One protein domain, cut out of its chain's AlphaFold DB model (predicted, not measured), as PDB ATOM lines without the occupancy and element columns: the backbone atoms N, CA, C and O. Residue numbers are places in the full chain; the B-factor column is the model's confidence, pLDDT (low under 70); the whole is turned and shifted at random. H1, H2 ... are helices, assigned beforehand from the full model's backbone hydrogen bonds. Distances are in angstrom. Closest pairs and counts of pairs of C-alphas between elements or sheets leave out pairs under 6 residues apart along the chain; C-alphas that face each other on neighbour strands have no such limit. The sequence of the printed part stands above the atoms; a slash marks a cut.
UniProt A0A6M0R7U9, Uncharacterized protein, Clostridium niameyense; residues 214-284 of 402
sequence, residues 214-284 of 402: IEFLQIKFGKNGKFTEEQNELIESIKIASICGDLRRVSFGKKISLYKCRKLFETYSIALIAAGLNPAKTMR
ATOM      1  N   ILE A 214     -56.884 -18.865  16.867       91.12
ATOM      2  CA  ILE A 214     -55.863 -18.288  17.745       91.12
ATOM      3  C   ILE A 214     -56.531 -17.351  18.745       91.12
ATOM      4  O   ILE A 214     -56.266 -17.481  19.939       91.12
ATOM      5  N   GLU A 215     -57.424 -16.474  18.291       92.19
ATOM      6  CA  GLU A 215     -58.195 -15.579  19.161       92.19
ATOM      7  C   GLU A 215     -58.993 -16.368  20.210       92.19
ATOM      8  O   GLU A 215     -58.879 -16.105  21.411       92.19
ATOM      9  N   PHE A 216     -59.706 -17.420  19.789       93.00
ATOM     10  CA  PHE A 216     -60.407 -18.313  20.715       93.00
ATOM     11  C   PHE A 216     -59.461 -18.899  21.768       93.00
ATOM     12  O   PHE A 216     -59.759 -18.885  22.963       93.00
ATOM     13  N   LEU A 217     -58.298 -19.406  21.349       93.00
ATOM     14  CA  LEU A 217     -57.330 -20.003  22.268       93.00
ATOM     15  C   LEU A 217     -56.696 -18.967  23.202       93.00
ATOM     16  O   LEU A 217     -56.427 -19.294  24.358       93.00
ATOM     17  N   GLN A 218     -56.493 -17.727  22.754       94.12
ATOM     18  CA  GLN A 218     -56.025 -16.628  23.601       94.12
ATOM     19  C   GLN A 218     -57.042 -16.278  24.687       94.12
ATOM     20  O   GLN A 218     -56.653 -16.054  25.834       94.12
ATOM     21  N   ILE A 219     -58.333 -16.273  24.357       93.94
ATOM     22  CA  ILE A 219     -59.413 -16.071  25.332       93.94
ATOM     23  C   ILE A 219     -59.499 -17.269  26.288       93.94
ATOM     24  O   ILE A 219     -59.638 -17.084  27.495       93.94
ATOM     25  N   LYS A 220     -59.385 -18.494  25.762       94.12
ATOM     26  CA  LYS A 220     -59.554 -19.737  26.527       94.12
ATOM     27  C   LYS A 220     -58.412 -20.017  27.505       94.12
ATOM     28  O   LYS A 220     -58.668 -20.429  28.633       94.12
ATOM     29  N   PHE A 221     -57.169 -19.852  27.057       93.50
ATOM     30  CA  PHE A 221     -55.963 -20.257  27.790       93.50
ATOM     31  C   PHE A 221     -55.116 -19.084  28.283       93.50
ATOM     32  O   PHE A 221     -54.259 -19.275  29.149       93.50
ATOM     33  N   GLY A 222     -55.295 -17.899  27.705       93.62
ATOM     34  CA  GLY A 222     -54.502 -16.722  28.020       93.62
ATOM     35  C   GLY A 222     -54.983 -15.957  29.255       93.62
ATOM     36  O   GLY A 222     -55.920 -16.340  29.953       93.62
ATOM     37  N   LYS A 223     -54.326 -14.826  29.519       93.62
ATOM     38  CA  LYS A 223     -54.749 -13.812  30.492       93.62
ATOM     39  C   LYS A 223     -55.051 -12.520  29.743       93.62
ATOM     40  O   LYS A 223     -54.239 -12.079  28.934       93.62
ATOM     41  N   ASN A 224     -56.205 -11.908  30.013       93.88
ATOM     42  CA  ASN A 224     -56.661 -10.681  29.341       93.88
ATOM     43  C   ASN A 224     -56.689 -10.805  27.802       93.88
ATOM     44  O   ASN A 224     -56.278  -9.887  27.096       93.88
ATOM     45  N   GLY A 225     -57.110 -11.969  27.290       92.38
ATOM     46  CA  GLY A 225     -57.177 -12.233  25.848       92.38
ATOM     47  C   GLY A 225     -55.813 -12.338  25.162       92.38
ATOM     48  O   GLY A 225     -55.719 -12.120  23.961       92.38
ATOM     49  N   LYS A 226     -54.736 -12.631  25.903       94.62
ATOM     50  CA  LYS A 226     -53.389 -12.840  25.356       94.62
ATOM     51  C   LYS A 226     -52.734 -14.058  25.988       94.62
ATOM     52  O   LYS A 226     -52.881 -14.290  27.186       94.62
ATOM     53  N   PHE A 227     -51.964 -14.809  25.206       96.75
ATOM     54  CA  PHE A 227     -51.134 -15.881  25.751       96.75
ATOM     55  C   PHE A 227     -50.137 -15.338  26.780       96.75
ATOM     56  O   PHE A 227     -49.607 -14.233  26.629       96.75
ATOM     57  N   THR A 228     -49.884 -16.116  27.829       96.69
ATOM     58  CA  THR A 228     -48.859 -15.812  28.831       96.69
ATOM     59  C   THR A 228     -47.461 -15.878  28.215       96.69
ATOM     60  O   THR A 228     -47.261 -16.452  27.146       96.69
ATOM     61  N   GLU A 229     -46.467 -15.318  28.903       95.81
ATOM     62  CA  GLU A 229     -45.062 -15.417  28.487       95.81
ATOM     63  C   GLU A 229     -44.628 -16.881  28.301       95.81
ATOM     64  O   GLU A 229     -44.162 -17.251  27.229       95.81
ATOM     65  N   GLU A 230     -44.935 -17.750  29.271       95.06
ATOM     66  CA  GLU A 230     -44.626 -19.186  29.199       95.06
ATOM     67  C   GLU A 230     -45.300 -19.889  27.998       95.06
ATOM     68  O   GLU A 230     -44.727 -20.803  27.396       95.06
ATOM     69  N   GLN A 231     -46.520 -19.472  27.639       95.94
ATOM     70  CA  GLN A 231     -47.235 -19.972  26.462       95.94
ATOM     71  C   GLN A 231     -46.599 -19.473  25.161       95.94
ATOM     72  O   GLN A 231     -46.418 -20.275  24.245       95.94
ATOM     73  N   ASN A 232     -46.227 -18.193  25.081       95.75
ATOM     74  CA  ASN A 232     -45.562 -17.617  23.910       95.75
ATOM     75  C   ASN A 232     -44.190 -18.257  23.667       95.75
ATOM     76  O   ASN A 232     -43.878 -18.594  22.529       95.75
ATOM     77  N   GLU A 233     -43.409 -18.516  24.718       93.06
ATOM     78  CA  GLU A 233     -42.147 -19.258  24.607       93.06
ATOM     79  C   GLU A 233     -42.347 -20.663  24.020       93.06
ATOM     80  O   GLU A 233     -41.570 -21.117  23.174       93.06
ATOM     81  N   LEU A 234     -43.387 -21.375  24.474       92.38
ATOM     82  CA  LEU A 234     -43.716 -22.700  23.951       92.38
ATOM     83  C   LEU A 234     -44.180 -22.621  22.490       92.38
ATOM     84  O   LEU A 234     -43.750 -23.440  21.681       92.38
ATOM     85  N   ILE A 235     -45.031 -21.648  22.154       93.62
ATOM     86  CA  ILE A 235     -45.495 -21.393  20.785       93.62
ATOM     87  C   ILE A 235     -44.307 -21.128  19.858       93.62
ATOM     88  O   ILE A 235     -44.226 -21.728  18.789       93.62
ATOM     89  N   GLU A 236     -43.367 -20.282  20.269       91.94
ATOM     90  CA  GLU A 236     -42.193 -19.960  19.458       91.94
ATOM     91  C   GLU A 236     -41.282 -21.178  19.278       91.94
ATOM     92  O   GLU A 236     -40.844 -21.479  18.170       91.94
ATOM     93  N   SER A 237     -41.100 -21.970  20.338       87.62
ATOM     94  CA  SER A 237     -40.368 -23.241  20.258       87.62
ATOM     95  C   SER A 237     -41.014 -24.216  19.263       87.62
ATOM     96  O   SER A 237     -40.314 -24.879  18.503       87.62
ATOM     97  N   ILE A 238     -42.352 -24.288  19.235       88.50
ATOM     98  CA  ILE A 238     -43.106 -25.101  18.268       88.50
ATOM     99  C   ILE A 238     -42.894 -24.587  16.837       88.50
ATOM    100  O   ILE A 238     -42.682 -25.393  15.930       88.50
ATOM    101  N   LYS A 239     -42.942 -23.268  16.615       87.81
ATOM    102  CA  LYS A 239     -42.733 -22.669  15.288       87.81
ATOM    103  C   LYS A 239     -41.337 -22.963  14.750       87.81
ATOM    104  O   LYS A 239     -41.225 -23.435  13.621       87.81
ATOM    105  N   ILE A 240     -40.304 -22.766  15.567       83.00
ATOM    106  CA  ILE A 240     -38.911 -23.056  15.195       83.00
ATOM    107  C   ILE A 240     -38.762 -24.534  14.823       83.00
ATOM    108  O   ILE A 240     -38.290 -24.851  13.734       83.00
ATOM    109  N   ALA A 241     -39.257 -25.440  15.668       77.69
ATOM    110  CA  ALA A 241     -39.213 -26.875  15.392       77.69
ATOM    111  C   ALA A 241     -39.964 -27.262  14.104       77.69
ATOM    112  O   ALA A 241     -39.540 -28.165  13.384       77.69
ATOM    113  N   SER A 242     -41.058 -26.563  13.779       80.81
ATOM    114  CA  SER A 242     -41.813 -26.813  12.548       80.81
ATOM    115  C   SER A 242     -41.033 -26.502  11.272       80.81
ATOM    116  O   SER A 242     -41.228 -27.191  10.272       80.81
ATOM    117  N   ILE A 243     -40.133 -25.513  11.318       76.75
ATOM    118  CA  ILE A 243     -39.255 -25.143  10.197       76.75
ATOM    119  C   ILE A 243     -38.211 -26.237   9.965       76.75
ATOM    120  O   ILE A 243     -37.903 -26.567   8.825       76.75
ATOM    121  N   CYS A 244     -37.709 -26.837  11.044       66.12
ATOM    122  CA  CYS A 244     -36.703 -27.895  10.993       66.12
ATOM    123  C   CYS A 244     -37.279 -29.283  10.652       66.12
ATOM    124  O   CYS A 244     -36.524 -30.247  10.586       66.12
ATOM    125  N   GLY A 245     -38.600 -29.409  10.467       61.69
ATOM    126  CA  GLY A 245     -39.275 -30.683  10.178       61.69
ATOM    127  C   GLY A 245     -39.392 -31.635  11.373       61.69
ATOM    128  O   GLY A 245     -40.047 -32.667  11.270       61.69
ATOM    129  N   ASP A 246     -38.834 -31.282  12.531       61.25
ATOM    130  CA  ASP A 246     -38.749 -32.163  13.693       61.25
ATOM    131  C   ASP A 246     -39.630 -31.668  14.843       61.25
ATOM    132  O   ASP A 246     -39.196 -31.170  15.880       61.25
ATOM    133  N   LEU A 247     -40.934 -31.805  14.644       66.00
ATOM    134  CA  LEU A 247     -41.942 -31.447  15.642       66.00
ATOM    135  C   LEU A 247     -42.081 -32.496  16.749       66.00
ATOM    136  O   LEU A 247     -42.684 -32.223  17.793       66.00
ATOM    137  N   ARG A 248     -41.547 -33.703  16.521       56.72
ATOM    138  CA  ARG A 248     -41.693 -34.850  17.423       56.72
ATOM    139  C   ARG A 248     -40.451 -35.083  18.294       56.72
ATOM    140  O   ARG A 248     -40.613 -35.666  19.373       56.72
ATOM    141  N   ARG A 249     -39.247 -34.666  17.879       51.66
ATOM    142  CA  ARG A 249     -37.961 -34.907  18.566       51.66
ATOM    143  C   ARG A 249     -36.974 -33.726  18.390       51.66
ATOM    144  O   ARG A 249     -37.396 -32.582  18.349       51.66
ATOM    145  N   VAL A 250     -35.684 -33.972  18.617       47.72
ATOM    146  CA  VAL A 250     -34.734 -33.124  19.363       47.72
ATOM    147  C   VAL A 250     -33.734 -32.385  18.458       47.72
ATOM    148  O   VAL A 250     -32.562 -32.269  18.809       47.72
ATOM    149  N   SER A 251     -34.137 -31.847  17.311       39.12
ATOM    150  CA  SER A 251     -33.243 -30.896  16.628       39.12
ATOM    151  C   SER A 251     -33.133 -29.591  17.453       39.12
ATOM    152  O   SER A 251     -34.133 -29.000  17.849       39.12
ATOM    153  N   PHE A 252     -31.903 -29.170  17.788       44.59
ATOM    154  CA  PHE A 252     -31.546 -27.969  18.583       44.59
ATOM    155  C   PHE A 252     -31.737 -27.998  20.116       44.59
ATOM    156  O   PHE A 252     -31.779 -26.952  20.764       44.59
ATOM    157  N   GLY A 253     -31.786 -29.173  20.751       43.91
ATOM    158  CA  GLY A 253     -31.570 -29.278  22.208       43.91
ATOM    159  C   GLY A 253     -32.711 -28.780  23.113       43.91
ATOM    160  O   GLY A 253     -32.601 -28.868  24.335       43.91
ATOM    161  N   LYS A 254     -33.845 -28.333  22.558       51.56
ATOM    162  CA  LYS A 254     -35.082 -28.079  23.317       51.56
ATOM    163  C   LYS A 254     -36.208 -28.967  22.803       51.56
ATOM    164  O   LYS A 254     -36.956 -28.604  21.905       51.56
ATOM    165  N   LYS A 255     -36.356 -30.145  23.416       62.84
ATOM    166  CA  LYS A 255     -37.501 -31.032  23.180       62.84
ATOM    167  C   LYS A 255     -38.793 -30.269  23.480       62.84
ATOM    168  O   LYS A 255     -38.967 -29.799  24.609       62.84
ATOM    169  N   ILE A 256     -39.722 -30.199  22.521       78.38
ATOM    170  CA  ILE A 256     -41.080 -29.734  22.819       78.38
ATOM    171  C   ILE A 256     -41.660 -30.693  23.858       78.38
ATOM    172  O   ILE A 256     -41.925 -31.869  23.596       78.38
ATOM    173  N   SER A 257     -41.796 -30.211  25.088       83.06
ATOM    174  CA  SER A 257     -42.279 -31.037  26.182       83.06
ATOM    175  C   SER A 257     -43.772 -31.283  26.001       83.06
ATOM    176  O   SER A 257     -44.583 -30.391  26.236       83.06
ATOM    177  N   LEU A 258     -44.153 -32.515  25.641       81.12
ATOM    178  CA  LEU A 258     -45.561 -32.937  25.596       81.12
ATOM    179  C   LEU A 258     -46.269 -32.693  26.933       81.12
ATOM    180  O   LEU A 258     -47.465 -32.414  26.966       81.12
ATOM    181  N   TYR A 259     -45.533 -32.781  28.046       84.94
ATOM    182  CA  TYR A 259     -46.040 -32.388  29.354       84.94
ATOM    183  C   TYR A 259     -46.357 -30.888  29.405       84.94
ATOM    184  O   TYR A 259     -47.469 -30.533  29.785       84.94
ATOM    185  N   LYS A 260     -45.443 -30.015  28.950       89.75
ATOM    186  CA  LYS A 260     -45.672 -28.559  28.895       89.75
ATOM    187  C   LYS A 260     -46.836 -28.209  27.958       89.75
ATOM    188  O   LYS A 260     -47.693 -27.426  28.347       89.75
ATOM    189  N   CYS A 261     -46.954 -28.856  26.793       90.12
ATOM    190  CA  CYS A 261     -48.111 -28.689  25.904       90.12
ATOM    191  C   CYS A 261     -49.428 -29.077  26.584       90.12
ATOM    192  O   CYS A 261     -50.390 -28.319  26.520       90.12
ATOM    193  N   ARG A 262     -49.477 -30.225  27.274       87.56
ATOM    194  CA  ARG A 262     -50.682 -30.648  28.010       87.56
ATOM    195  C   ARG A 262     -51.012 -29.713  29.169       87.56
ATOM    196  O   ARG A 262     -52.174 -29.391  29.372       87.56
ATOM    197  N   LYS A 263     -49.996 -29.251  29.898       93.81
ATOM    198  CA  LYS A 263     -50.161 -28.319  31.018       93.81
ATOM    199  C   LYS A 263     -50.701 -26.961  30.559       93.81
ATOM    200  O   LYS A 263     -51.540 -26.396  31.247       93.81
ATOM    201  N   LEU A 264     -50.218 -26.439  29.429       94.19
ATOM    202  CA  LEU A 264     -50.529 -25.078  28.975       94.19
ATOM    203  C   LEU A 264     -51.700 -24.984  27.985       94.19
ATOM    204  O   LEU A 264     -52.321 -23.930  27.911       94.19
ATOM    205  N   PHE A 265     -51.986 -26.054  27.237       91.44
ATOM    206  CA  PHE A 265     -52.954 -26.073  26.129       91.44
ATOM    207  C   PHE A 265     -53.835 -27.338  26.099       91.44
ATOM    208  O   PHE A 265     -54.462 -27.627  25.083       91.44
ATOM    209  N   GLU A 266     -53.864 -28.135  27.174       89.38
ATOM    210  CA  GLU A 266     -54.507 -29.463  27.303       89.38
ATOM    211  C   GLU A 266     -53.961 -30.574  26.399       89.38
ATOM    212  O   GLU A 266     -53.828 -31.720  26.834       89.38
ATOM    213  N   THR A 267     -53.634 -30.276  25.143       86.75
ATOM    214  CA  THR A 267     -53.142 -31.249  24.165       86.75
ATOM    215  C   THR A 267     -52.054 -30.652  23.281       86.75
ATOM    216  O   THR A 267     -51.967 -29.441  23.081       86.75
ATOM    217  N   TYR A 268     -51.236 -31.525  22.696       86.25
ATOM    218  CA  TYR A 268     -50.231 -31.124  21.718       86.25
ATOM    219  C   TYR A 268     -50.860 -30.486  20.468       86.25
ATOM    220  O   TYR A 268     -50.408 -29.437  20.025       86.25
ATOM    221  N   SER A 269     -51.961 -31.045  19.955       85.25
ATOM    222  CA  SER A 269     -52.662 -30.499  18.787       85.25
ATOM    223  C   SER A 269     -53.178 -29.077  19.008       85.25
ATOM    224  O   SER A 269     -53.109 -28.269  18.090       85.25
ATOM    225  N   ILE A 270     -53.659 -28.742  20.209       91.69
ATOM    226  CA  ILE A 270     -54.077 -27.366  20.526       91.69
ATOM    227  C   ILE A 270     -52.869 -26.433  20.570       91.69
ATOM    228  O   ILE A 270     -52.946 -25.334  20.033       91.69
ATOM    229  N   ALA A 271     -51.745 -26.876  21.140       92.12
ATOM    230  CA  ALA A 271     -50.515 -26.089  21.132       92.12
ATOM    231  C   ALA A 271     -50.023 -25.807  19.696       92.12
ATOM    232  O   ALA A 271     -49.588 -24.697  19.404       92.12
ATOM    233  N   LEU A 272     -50.156 -26.774  18.776       88.75
ATOM    234  CA  LEU A 272     -49.877 -26.562  17.350       88.75
ATOM    235  C   LEU A 272     -50.814 -25.512  16.731       88.75
ATOM    236  O   LEU A 272     -50.345 -24.625  16.022       88.75
ATOM    237  N   ILE A 273     -52.118 -25.571  17.028       91.81
ATOM    238  CA  ILE A 273     -53.091 -24.575  16.541       91.81
ATOM    239  C   ILE A 273     -52.761 -23.183  17.095       91.81
ATOM    240  O   ILE A 273     -52.760 -22.219  16.336       91.81
ATOM    241  N   ALA A 274     -52.420 -23.081  18.383       93.62
ATOM    242  CA  ALA A 274     -51.995 -21.831  19.017       93.62
ATOM    243  C   ALA A 274     -50.732 -21.245  18.361       93.62
ATOM    244  O   ALA A 274     -50.576 -20.029  18.286       93.62
ATOM    245  N   ALA A 275     -49.859 -22.104  17.829       91.94
ATOM    246  CA  ALA A 275     -48.690 -21.704  17.054       91.94
ATOM    247  C   ALA A 275     -48.997 -21.310  15.596       91.94
ATOM    248  O   ALA A 275     -48.075 -20.971  14.853       91.94
ATOM    249  N   GLY A 276     -50.265 -21.329  15.177       90.62
ATOM    250  CA  GLY A 276     -50.679 -21.056  13.798       90.62
ATOM    251  C   GLY A 276     -50.432 -22.225  12.841       90.62
ATOM    252  O   GLY A 276     -50.476 -22.048  11.625       90.62
ATOM    253  N   LEU A 277     -50.170 -23.423  13.367       86.38
ATOM    254  CA  LEU A 277     -49.892 -24.618  12.580       86.38
ATOM    255  C   LEU A 277     -51.149 -25.483  12.427       86.38
ATOM    256  O   LEU A 277     -52.031 -25.509  13.286       86.38
ATOM    257  N   ASN A 278     -51.233 -26.234  11.327       83.12
ATOM    258  CA  ASN A 278     -52.313 -27.194  11.107       83.12
ATOM    259  C   ASN A 278     -51.873 -28.577  11.612       83.12
ATOM    260  O   ASN A 278     -51.043 -29.200  10.947       83.12
ATOM    261  N   PRO A 279     -52.449 -29.116  12.708       81.44
ATOM    262  CA  PRO A 279     -51.966 -30.354  13.320       81.44
ATOM    263  C   PRO A 279     -51.859 -31.532  12.347       81.44
ATOM    264  O   PRO A 279     -50.930 -32.325  12.443       81.44
ATOM    265  N   ALA A 280     -52.769 -31.629  11.375       73.00
ATOM    266  CA  ALA A 280     -52.751 -32.709  10.394       73.00
ATOM    267  C   ALA A 280     -51.591 -32.595   9.391       73.00
ATOM    268  O   ALA A 280     -51.047 -33.618   8.986       73.00
ATOM    269  N   LYS A 281     -51.209 -31.371   8.997       68.62
ATOM    270  CA  LYS A 281     -50.061 -31.132   8.105       68.62
ATOM    271  C   LYS A 281     -48.749 -31.252   8.869       68.62
ATOM    272  O   LYS A 281     -47.844 -31.950   8.447       68.62
ATOM    273  N   THR A 282     -48.699 -30.645  10.044       67.00
ATOM    274  CA  THR A 282     -47.542 -30.604  10.938       67.00
ATOM    275  C   THR A 282     -47.134 -31.998  11.420       67.00
ATOM    276  O   THR A 282     -45.950 -32.289  11.527       67.00
ATOM    277  N   MET A 283     -48.089 -32.911  11.619       63.47
ATOM    278  CA  MET A 283     -47.776 -34.318  11.894       63.47
ATOM    279  C   MET A 283     -47.326 -35.114  10.656       63.47
ATOM    280  O   MET A 283     -46.910 -36.252  10.825       63.47
ATOM    281  N   ARG A 284     -47.395 -34.569   9.438       59.97
ATOM    282  CA  ARG A 284     -47.050 -35.254   8.175       59.97
ATOM    283  C   ARG A 284     -45.909 -34.585   7.399       59.97
ATOM    284  O   ARG A 284     -45.694 -34.948   6.248       59.97
TER     285      ARG A 284
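AT A GLANCE: This is residues 214 to 284 of the 402 residues of an uncharacterized protein of Clostridium niameyense (UniProt A0A6M0R7U9). Short helices crossing one another make up this small domain: H4 sits in the middle, with the longest helix, H2, crossing it, H3 and H5 turning off it at corners, and H1 near one end of the longest axis. A long link without a named element, residues 244 to 257, swings out toward the other end of that axis. The 71 printed residues hold five named helices, H1, H2, H3, H4 and H5 in that order, and no named strand; the class is all helix. The whole is compact, with a radius of gyration of the C-alphas of 11.4 A and spans of 33 by 23 by 17 A.

IN THESE COORDINATES: Find C-alpha 214 at (-55.863, -18.288, 17.745); from there H1 runs through residues 214 to 221, 10.2 A from first to last C-alpha. Go on to C-alpha 229 at (-45.062, -15.417, 28.487), where H2 begins; it takes residues 229 to 243 and is 21.5 A long. Past the long link, look at residues 258 to 265 for H3, 10.1 A long, and at residues 268 to 274 for H4, 9.8 A. The last is H5, residues 279 to 282, 5.0 A long, ending at C-alpha 282 at (-47.542, -30.604, 10.938).

HOW THE PARTS SIT: Begin at H4, the hub, which touches the four other helices. H1 only just touches it, with 3 pairs of C-alphas within 8 A; the closest are those of Ile 214 and Ala 274, 5.4 A apart, at a steep tilt of 57 degrees, opposite ways. H2 touches H4 with residues 235 to 238 alone, about perpendicular at 81 degrees; the closest C-alphas, those of Ile 235 and Ala 274, are 6.8 A apart. H3 and H4 touch only at the corner by their link, the C-alphas of Cys 261 and Tyr 268 being closest at 5.3 A. H4 and H5 also touch only at the corner, closest at the C-alphas of Ser 269 and Pro 279, 5.5 A. With residues 231 to 234 alone, H2 only just touches H3, with 3 pairs of C-alphas within 8 A; the closest are those of Gln 231 and Leu 264, 6.6 A. The helix packing is mostly crossed. H1 and H2 are apart, and H5 is apart from H1 and H3. In H1, H2, H3 and H4 every O i to N i+4 pair is within hydrogen-bond range; H5 is too short for such a pair.

THE WHOLE: The two C-alphas farthest apart are those of Asn 224 and Arg 284, 33.8 A. The printed part has no cut. The link from H2 to H3 is long, with 14 residues. Look for pLDDT under 70 at residues 244 to 255 and 281 to 284; the mean of the printed part is 82.3.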